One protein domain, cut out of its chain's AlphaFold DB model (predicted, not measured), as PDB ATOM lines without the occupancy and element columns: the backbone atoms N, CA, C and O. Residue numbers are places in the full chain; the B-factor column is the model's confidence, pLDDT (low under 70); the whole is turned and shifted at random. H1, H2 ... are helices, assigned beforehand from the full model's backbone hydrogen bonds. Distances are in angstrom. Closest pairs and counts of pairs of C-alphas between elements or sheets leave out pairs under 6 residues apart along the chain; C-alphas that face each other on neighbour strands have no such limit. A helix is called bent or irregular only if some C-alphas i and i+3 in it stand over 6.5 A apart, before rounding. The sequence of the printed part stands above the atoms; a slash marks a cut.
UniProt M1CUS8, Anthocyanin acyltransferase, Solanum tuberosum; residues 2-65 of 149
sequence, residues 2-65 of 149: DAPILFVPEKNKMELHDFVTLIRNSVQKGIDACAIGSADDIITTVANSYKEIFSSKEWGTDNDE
ATOM      1  N   ASP A   2     -42.217  47.675   3.484       62.94
ATOM      2  CA  ASP A   2     -41.732  48.554   2.413       62.94
ATOM      3  C   ASP A   2     -42.896  48.937   1.484       62.94
ATOM      4  O   ASP A   2     -43.863  48.178   1.364       62.94
ATOM      5  N   ALA A   3     -42.799  50.093   0.821       62.72
ATOM      6  CA  ALA A   3     -43.776  50.492  -0.188       62.72
ATOM      7  C   ALA A   3     -43.879  49.424  -1.299       62.72
ATOM      8  O   ALA A   3     -42.861  48.823  -1.665       62.72
ATOM      9  N   PRO A   4     -45.082  49.178  -1.851       66.00
ATOM     10  CA  PRO A   4     -45.249  48.217  -2.931       66.00
ATOM     11  C   PRO A   4     -44.404  48.614  -4.147       66.00
ATOM     12  O   PRO A   4     -44.317  49.785  -4.520       66.00
ATOM     13  N   ILE A   5     -43.766  47.626  -4.777       70.56
ATOM     14  CA  ILE A   5     -42.970  47.846  -5.987       70.56
ATOM     15  C   ILE A   5     -43.935  48.074  -7.151       70.56
ATOM     16  O   ILE A   5     -44.637  47.153  -7.567       70.56
ATOM     17  N   LEU A   6     -43.956  49.294  -7.693       69.62
ATOM     18  CA  LEU A   6     -44.734  49.611  -8.886       69.62
ATOM     19  C   LEU A   6     -44.096  48.949 -10.112       69.62
ATOM     20  O   LEU A   6     -42.983  49.302 -10.512       69.62
ATOM     21  N   PHE A   7     -44.810  48.010 -10.730       71.50
ATOM     22  CA  PHE A   7     -44.425  47.438 -12.015       71.50
ATOM     23  C   PHE A   7     -45.022  48.253 -13.163       71.50
ATOM     24  O   PHE A   7     -46.236  48.401 -13.267       71.50
ATOM     25  N   VAL A   8     -44.156  48.752 -14.044       73.44
ATOM     26  CA  VAL A   8     -44.557  49.396 -15.299       73.44
ATOM     27  C   VAL A   8     -43.932  48.604 -16.452       73.44
ATOM     28  O   VAL A   8     -42.701  48.651 -16.583       73.44
ATOM     29  N   PRO A   9     -44.730  47.898 -17.280       64.94
ATOM     30  CA  PRO A   9     -44.236  46.970 -18.304       64.94
ATOM     31  C   PRO A   9     -43.127  47.538 -19.194       64.94
ATOM     32  O   PRO A   9     -42.103  46.896 -19.412       64.94
ATOM     33  N   GLU A  10     -43.276  48.784 -19.643       71.19
ATOM     34  CA  GLU A  10     -42.347  49.405 -20.594       71.19
ATOM     35  C   GLU A  10     -41.125  50.067 -19.942       71.19
ATOM     36  O   GLU A  10     -40.113  50.294 -20.607       71.19
ATOM     37  N   LYS A  11     -41.186  50.378 -18.640       77.31
ATOM     38  CA  LYS A  11     -40.087  51.056 -17.930       77.31
ATOM     39  C   LYS A  11     -39.175  50.078 -17.204       77.31
ATOM     40  O   LYS A  11     -37.961  50.270 -17.199       77.31
ATOM     41  N   ASN A  12     -39.749  49.037 -16.605       75.69
ATOM     42  CA  ASN A  12     -39.023  48.199 -15.656       75.69
ATOM     43  C   ASN A  12     -38.363  46.974 -16.308       75.69
ATOM     44  O   ASN A  12     -37.559  46.335 -15.639       75.69
ATOM     45  N   LYS A  13     -38.674  46.655 -17.582       78.62
ATOM     46  CA  LYS A  13     -38.155  45.484 -18.331       78.62
ATOM     47  C   LYS A  13     -38.101  44.203 -17.481       78.62
ATOM     48  O   LYS A  13     -37.098  43.498 -17.471       78.62
ATOM     49  N   MET A  14     -39.152  43.967 -16.707       82.31
ATOM     50  CA  MET A  14     -39.228  42.855 -15.766       82.31
ATOM     51  C   MET A  14     -39.881  41.666 -16.459       82.31
ATOM     52  O   MET A  14     -40.953  41.817 -17.047       82.31
ATOM     53  N   GLU A  15     -39.260  40.496 -16.373       85.06
ATOM     54  CA  GLU A  15     -39.836  39.259 -16.890       85.06
ATOM     55  C   GLU A  15     -40.775  38.623 -15.846       85.06
ATOM     56  O   GLU A  15     -40.731  38.940 -14.655       85.06
ATOM     57  N   LEU A  16     -41.618  37.665 -16.257       82.00
ATOM     58  CA  LEU A  16     -42.578  37.015 -15.347       82.00
ATOM     59  C   LEU A  16     -41.900  36.387 -14.113       82.00
ATOM     60  O   LEU A  16     -42.425  36.453 -13.002       82.00
ATOM     61  N   HIS A  17     -40.727  35.781 -14.292       84.25
ATOM     62  CA  HIS A  17     -39.995  35.136 -13.200       84.25
ATOM     63  C   HIS A  17     -39.448  36.142 -12.174       84.25
ATOM     64  O   HIS A  17     -39.403  35.832 -10.980       84.25
ATOM     65  N   ASP A  18     -39.094  37.352 -12.611       84.56
ATOM     66  CA  ASP A  18     -38.707  38.445 -11.723       84.56
ATOM     67  C   ASP A  18     -39.913  38.888 -10.888       84.56
ATOM     68  O   ASP A  18     -39.822  38.995  -9.664       84.56
ATOM     69  N   PHE A  19     -41.078  39.044 -11.526       82.50
ATOM     70  CA  PHE A  19     -42.324  39.396 -10.844       82.50
ATOM     71  C   PHE A  19     -42.727  38.353  -9.788       82.50
ATOM     72  O   PHE A  19     -43.005  38.694  -8.637       82.50
ATOM     73  N   VAL A  20     -42.670  37.061 -10.132       85.25
ATOM     74  CA  VAL A  20     -42.918  35.957  -9.184       85.25
ATOM     75  C   VAL A  20     -41.920  35.986  -8.022       85.25
ATOM     76  O   VAL A  20     -42.294  35.745  -6.870       85.25
ATOM     77  N   THR A  21     -40.656  36.308  -8.297       88.00
ATOM     78  CA  THR A  21     -39.618  36.439  -7.266       88.00
ATOM     79  C   THR A  21     -39.929  37.590  -6.310       88.00
ATOM     80  O   THR A  21     -39.811  37.418  -5.096       88.00
ATOM     81  N   LEU A  22     -40.396  38.733  -6.819       85.12
ATOM     82  CA  LEU A  22     -40.815  39.863  -5.984       85.12
ATOM     83  C   LEU A  22     -41.987  39.509  -5.068       85.12
ATOM     84  O   LEU A  22     -41.934  39.824  -3.876       85.12
ATOM     85  N   ILE A  23     -43.007  38.819  -5.589       84.88
ATOM     86  CA  ILE A  23     -44.138  38.348  -4.779       84.88
ATOM     87  C   ILE A  23     -43.634  37.428  -3.667       84.88
ATOM     88  O   ILE A  23     -43.922  37.665  -2.495       84.88
ATOM     89  N   ARG A  24     -42.830  36.411  -4.010       89.00
ATOM     90  CA  ARG A  24     -42.304  35.444  -3.035       89.00
ATOM     91  C   ARG A  24     -41.491  36.126  -1.937       89.00
ATOM     92  O   ARG A  24     -41.708  35.845  -0.763       89.00
ATOM     93  N   ASN A  25     -40.593  37.034  -2.309       89.06
ATOM     94  CA  ASN A  25     -39.765  37.765  -1.351       89.06
ATOM     95  C   ASN A  25     -40.615  38.650  -0.430       89.06
ATOM     96  O   ASN A  25     -40.351  38.724   0.768       89.06
ATOM     97  N   SER A  26     -41.652  39.293  -0.971       84.94
ATOM     98  CA  SER A  26     -42.563  40.143  -0.194       84.94
ATOM     99  C   SER A  26     -43.388  39.327   0.803       84.94
ATOM    100  O   SER A  26     -43.493  39.705   1.969       84.94
ATOM    101  N   VAL A  27     -43.904  38.168   0.379       85.56
ATOM    102  CA  VAL A  27     -44.611  37.223   1.258       85.56
ATOM    103  C   VAL A  27     -43.689  36.718   2.366       85.56
ATOM    104  O   VAL A  27     -44.078  36.741   3.532       85.56
ATOM    105  N   GLN A  28     -42.458  36.318   2.031       89.56
ATOM    106  CA  GLN A  28     -41.506  35.818   3.024       89.56
ATOM    107  C   GLN A  28     -41.162  36.883   4.070       89.56
ATOM    108  O   GLN A  28     -41.205  36.588   5.258       89.56
ATOM    109  N   LYS A  29     -40.932  38.139   3.658       86.06
ATOM    110  CA  LYS A  29     -40.738  39.259   4.596       86.06
ATOM    111  C   LYS A  29     -41.914  39.415   5.566       86.06
ATOM    112  O   LYS A  29     -41.701  39.685   6.745       86.06
ATOM    113  N   GLY A  30     -43.148  39.257   5.078       83.56
ATOM    114  CA  GLY A  30     -44.348  39.293   5.915       83.56
ATOM    115  C   GLY A  30     -44.383  38.155   6.938       83.56
ATOM    116  O   GLY A  30     -44.631  38.399   8.115       83.56
ATOM    117  N   ILE A  31     -44.069  36.931   6.504       86.94
ATOM    118  CA  ILE A  31     -43.977  35.751   7.379       86.94
ATOM    119  C   ILE A  31     -42.912  35.958   8.459       86.94
ATOM    120  O   ILE A  31     -43.191  35.745   9.637       86.94
ATOM    121  N   ASP A  32     -41.718  36.410   8.072       89.06
ATOM    122  CA  ASP A  32     -40.602  36.627   8.993       89.06
ATOM    123  C   ASP A  32     -40.950  37.691  10.044       89.06
ATOM    124  O   ASP A  32     -40.678  37.502  11.228       89.06
ATOM    125  N   ALA A  33     -41.623  38.777   9.637       83.81
ATOM    126  CA  ALA A  33     -42.104  39.808  10.556       83.81
ATOM    127  C   ALA A  33     -43.146  39.263  11.550       83.81
ATOM    128  O   ALA A  33     -43.076  39.563  12.742       83.81
ATOM    129  N   CYS A  34     -44.082  38.426  11.090       85.44
ATOM    130  CA  CYS A  34     -45.068  37.781  11.959       85.44
ATOM    131  C   CYS A  34     -44.452  36.747  12.912       85.44
ATOM    132  O   CYS A  34     -44.992  36.534  13.993       85.44
ATOM    133  N   ALA A  35     -43.343  36.103  12.540       88.94
ATOM    134  CA  ALA A  35     -42.697  35.090  13.372       88.94
ATOM    135  C   ALA A  35     -42.014  35.674  14.622       88.94
ATOM    136  O   ALA A  35     -41.865  34.972  15.620       88.94
ATOM    137  N   ILE A  36     -41.593  36.941  14.561       89.56
ATOM    138  CA  ILE A  36     -40.860  37.617  15.644       89.56
ATOM    139  C   ILE A  36     -41.667  38.721  16.339       89.56
ATOM    140  O   ILE A  36     -41.298  39.137  17.436       89.56
ATOM    141  N   GLY A  37     -42.726  39.228  15.701       88.88
ATOM    142  CA  GLY A  37     -43.526  40.343  16.204       88.88
ATOM    143  C   GLY A  37     -44.486  39.943  17.325       88.88
ATOM    144  O   GLY A  37     -45.001  38.824  17.355       88.88
ATOM    145  N   SER A  38     -44.772  40.876  18.237       93.19
ATOM    146  CA  SER A  38     -45.885  40.708  19.176       93.19
ATOM    147  C   SER A  38     -47.235  40.813  18.454       93.19
ATOM    148  O   SER A  38     -47.319  41.299  17.324       93.19
ATOM    149  N   ALA A  39     -48.318  40.390  19.113       89.69
ATOM    150  CA  ALA A  39     -49.663  40.532  18.554       89.69
ATOM    151  C   ALA A  39     -49.990  41.998  18.205       89.69
ATOM    152  O   ALA A  39     -50.504  42.266  17.121       89.69
ATOM    153  N   ASP A  40     -49.624  42.940  19.077       93.44
ATOM    154  CA  ASP A  40     -49.863  44.371  18.865       93.44
ATOM    155  C   ASP A  40     -49.025  44.927  17.705       93.44
ATOM    156  O   ASP A  40     -49.531  45.715  16.901       93.44
ATOM    157  N   ASP A  41     -47.774  44.475  17.561       90.19
ATOM    158  CA  ASP A  41     -46.907  44.870  16.443       90.19
ATOM    159  C   ASP A  41     -47.460  44.368  15.106       90.19
ATOM    160  O   ASP A  41     -47.470  45.103  14.113       90.19
ATOM    161  N   ILE A  42     -47.954  43.125  15.078       88.44
ATOM    162  CA  ILE A  42     -48.573  42.523  13.893       88.44
ATOM    163  C   ILE A  42     -49.843  43.291  13.529       88.44
ATOM    164  O   ILE A  42     -49.987  43.712  12.380       88.44
ATOM    165  N   ILE A  43     -50.737  43.530  14.494       88.62
ATOM    166  CA  ILE A  43     -51.981  44.281  14.272       88.62
ATOM    167  C   ILE A  43     -51.673  45.684  13.749       88.62
ATOM    168  O   ILE A  43     -52.263  46.116  12.758       88.62
ATOM    169  N   THR A  44     -50.716  46.378  14.363       89.19
ATOM    170  CA  THR A  44     -50.299  47.721  13.945       89.19
ATOM    171  C   THR A  44     -49.718  47.707  12.533       89.19
ATOM    172  O   THR A  44     -50.058  48.558  11.712       89.19
ATOM    173  N   THR A  45     -48.883  46.717  12.210       85.25
ATOM    174  CA  THR A  45     -48.299  46.559  10.872       85.25
ATOM    175  C   THR A  45     -49.375  46.321   9.817       85.25
ATOM    176  O   THR A  45     -49.365  46.980   8.776       85.25
ATOM    177  N   VAL A  46     -50.332  45.430  10.093       83.38
ATOM    178  CA  VAL A  46     -51.459  45.154   9.193       83.38
ATOM    179  C   VAL A  46     -52.321  46.404   9.020       83.38
ATOM    180  O   VAL A  46     -52.591  46.794   7.886       83.38
ATOM    181  N   ALA A  47     -52.688  47.087  10.106       86.75
ATOM    182  CA  ALA A  47     -53.490  48.308  10.052       86.75
ATOM    183  C   ALA A  47     -52.810  49.416   9.230       86.75
ATOM    184  O   ALA A  47     -53.456  50.055   8.397       86.75
ATOM    185  N   ASN A  48     -51.500  49.606   9.409       85.31
ATOM    186  CA  ASN A  48     -50.725  50.568   8.630       85.31
ATOM    187  C   ASN A  48     -50.663  50.182   7.148       85.31
ATOM    188  O   ASN A  48     -50.865  51.047   6.300       85.31
ATOM    189  N   SER A  49     -50.470  48.898   6.826       79.94
ATOM    190  CA  SER A  49     -50.469  48.434   5.431       79.94
ATOM    191  C   SER A  49     -51.820  48.656   4.747       79.94
ATOM    192  O   SER A  49     -51.867  49.165   3.631       79.94
ATOM    193  N   TYR A  50     -52.930  48.376   5.438       80.06
ATOM    194  CA  TYR A  50     -54.269  48.679   4.938       80.06
ATOM    195  C   TYR A  50     -54.432  50.180   4.722       80.06
ATOM    196  O   TYR A  50     -54.874  50.609   3.664       80.06
ATOM    197  N   LYS A  51     -54.020  51.009   5.680       83.62
ATOM    198  CA  LYS A  51     -54.081  52.461   5.512       83.62
ATOM    199  C   LYS A  51     -53.288  52.927   4.288       83.62
ATOM    200  O   LYS A  51     -53.794  53.740   3.528       83.62
ATOM    201  N   GLU A  52     -52.086  52.410   4.061       80.12
ATOM    202  CA  GLU A  52     -51.280  52.757   2.884       80.12
ATOM    203  C   GLU A  52     -51.918  52.289   1.572       80.12
ATOM    204  O   GLU A  52     -51.964  53.059   0.614       80.12
ATOM    205  N   ILE A  53     -52.452  51.064   1.531       76.44
ATOM    206  CA  ILE A  53     -53.152  50.530   0.356       76.44
ATOM    207  C   ILE A  53     -54.400  51.361   0.063       76.44
ATOM    208  O   ILE A  53     -54.623  51.733  -1.078       76.44
ATOM    209  N   PHE A  54     -55.214  51.688   1.063       76.38
ATOM    210  CA  PHE A  54     -56.489  52.363   0.827       76.38
ATOM    211  C   PHE A  54     -56.361  53.886   0.682       76.38
ATOM    212  O   PHE A  54     -57.160  54.494  -0.019       76.38
ATOM    213  N   SER A  55     -55.367  54.522   1.306       79.50
ATOM    214  CA  SER A  55     -55.183  55.981   1.248       79.50
ATOM    215  C   SER A  55     -54.194  56.461   0.181       79.50
ATOM    216  O   SER A  55     -54.073  57.671  -0.019       79.50
ATOM    217  N   SER A  56     -53.453  55.567  -0.481       79.50
ATOM    218  CA  SER A  56     -52.489  55.982  -1.505       79.50
ATOM    219  C   SER A  56     -53.183  56.527  -2.750       79.50
ATOM    220  O   SER A  56     -54.065  55.891  -3.319       79.50
ATOM    221  N   LYS A  57     -52.733  57.688  -3.231       75.94
ATOM    222  CA  LYS A  57     -53.194  58.243  -4.513       75.94
ATOM    223  C   LYS A  57     -52.573  57.543  -5.720       75.94
ATOM    224  O   LYS A  57     -53.162  57.554  -6.789       75.94
ATOM    225  N   GLU A  58     -51.383  56.969  -5.555       73.88
ATOM    226  CA  GLU A  58     -50.615  56.387  -6.661       73.88
ATOM    227  C   GLU A  58     -51.043  54.951  -6.963       73.88
ATOM    228  O   GLU A  58     -51.085  54.557  -8.122       73.88
ATOM    229  N   TRP A  59     -51.405  54.172  -5.943       73.12
ATOM    230  CA  TRP A  59     -51.766  52.753  -6.088       73.12
ATOM    231  C   TRP A  59     -52.997  52.347  -5.277       73.12
ATOM    232  O   TRP A  59     -53.379  51.177  -5.285       73.12
ATOM    233  N   GLY A  60     -53.607  53.282  -4.548       71.19
ATOM    234  CA  GLY A  60     -54.746  52.974  -3.696       71.19
ATOM    235  C   GLY A  60     -56.067  52.924  -4.432       71.19
ATOM    236  O   GLY A  60     -56.117  52.964  -5.661       71.19
ATOM    237  N   THR A  61     -57.155  52.769  -3.682       68.12
ATOM    238  CA  THR A  61     -58.461  52.338  -4.209       68.12
ATOM    239  C   THR A  61     -59.006  53.201  -5.331       68.12
ATOM    240  O   THR A  61     -59.634  52.659  -6.232       68.12
ATOM    241  N   ASP A  62     -58.666  54.485  -5.329       72.88
ATOM    242  CA  ASP A  62     -59.250  55.487  -6.219       72.88
ATOM    243  C   ASP A  62     -58.472  55.665  -7.538       72.88
ATOM    244  O   ASP A  62     -58.880  56.456  -8.383       72.88
ATOM    245  N   ASN A  63     -57.348  54.955  -7.729       77.50
ATOM    246  CA  ASN A  63     -56.586  55.000  -8.981       77.50
ATOM    247  C   ASN A  63     -56.923  53.826  -9.917       77.50
ATOM    248  O   ASN A  63     -56.339  52.750  -9.788       77.50
ATOM    249  N   ASP A  64     -57.831  54.023 -10.867       76.62
ATOM    250  CA  ASP A  64     -58.228  52.988 -11.836       76.62
ATOM    251  C   ASP A  64     -57.168  52.682 -12.910       76.62
ATOM    252  O   ASP A  64     -57.326  51.724 -13.666       76.62
ATOM    253  N   GLU A  65     -56.071  53.446 -12.972       80.00
ATOM    254  CA  GLU A  65     -54.955  53.192 -13.896       80.00
ATOM    255  C   GLU A  65     -54.048  52.039 -13.439       80.00
ATOM    256  O   GLU A  65     -53.183  51.589 -14.190       80.00
TER     257      GLU A  65
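AT A GLANCE: This is residues 2 to 65 of the 149 residues of the protein "Anthocyanin acyltransferase" of Solanum tuberosum (UniProt M1CUS8). Two helices, H2 and H3, make a flat, open V: they come together near the end of H2 and the beginning of H3, with a turn between them, and spread apart from there. The first stretch, residues 2 to 8, runs without a named element through the open side of the V to the small helix H1, while residues 56 to 65 curl irregularly after the far end of H3. The printed part has 64 residues with three named helices, in the order H1, H2, H3, and no named strand; the class is all helix. The whole is loose, with a radius of gyration of the C-alphas of 14.1 A, and the C-alphas span 41 by 28 by 12 A. Residues 8 to 18 stand free, of which 9 to 12 belong to H1 and 16 to 18 belong to H2.

IN THESE COORDINATES: H2, the longest helix, has residues 16 to 36 and measures 31.0 A from first to last C-alpha. It begins at C-alpha 16 at (-42.578, 37.015, -15.347) and ends at C-alpha 36 at (-40.860, 37.617, 15.644). H3, residues 39 to 55, measures 23.8 A and ends at C-alpha 55 at (-55.183, 55.981, 1.248). H1, residues 9 to 12, measures 6.0 A and lies before H2 along the chain. No helix is bent or irregular.

HOW THE PARTS SIT: H2 is near H3: the two are close but not clearly touching, with 2 pairs of C-alphas within 8 A. The closest C-alphas of the two helices are those of Cys 34 and Ile 42, 6.2 A apart. H2 and H3 run opposite ways at a steep tilt of 38 degrees, only just past shallow. Their centres are 16.9 A apart. H1 is apart from H2 and from H3. In H3 every pair of O of residue i and N of residue i+4 is within hydrogen-bond range, and in H2 16 of 17 are. H1 is too short for such a pair, and its 1 pair of O of residue i and N of residue i+3 is not within range.

THE WHOLE: The outline is flat, and the two C-alphas farthest apart are those of Glu 10 and Ser 38, at 40.9 A. The first and last printed C-alphas, of Asp 2 and Glu 65, are 21.5 A apart. The printed part has no cut. The links from H1 to H2 and from H2 to H3 are tight, with 3 and 2 residues between them. The mean pLDDT of the printed part of this model is 81.0, and it is under 70 at residues 2 to 4, residue 6, residue 9 and residue 61.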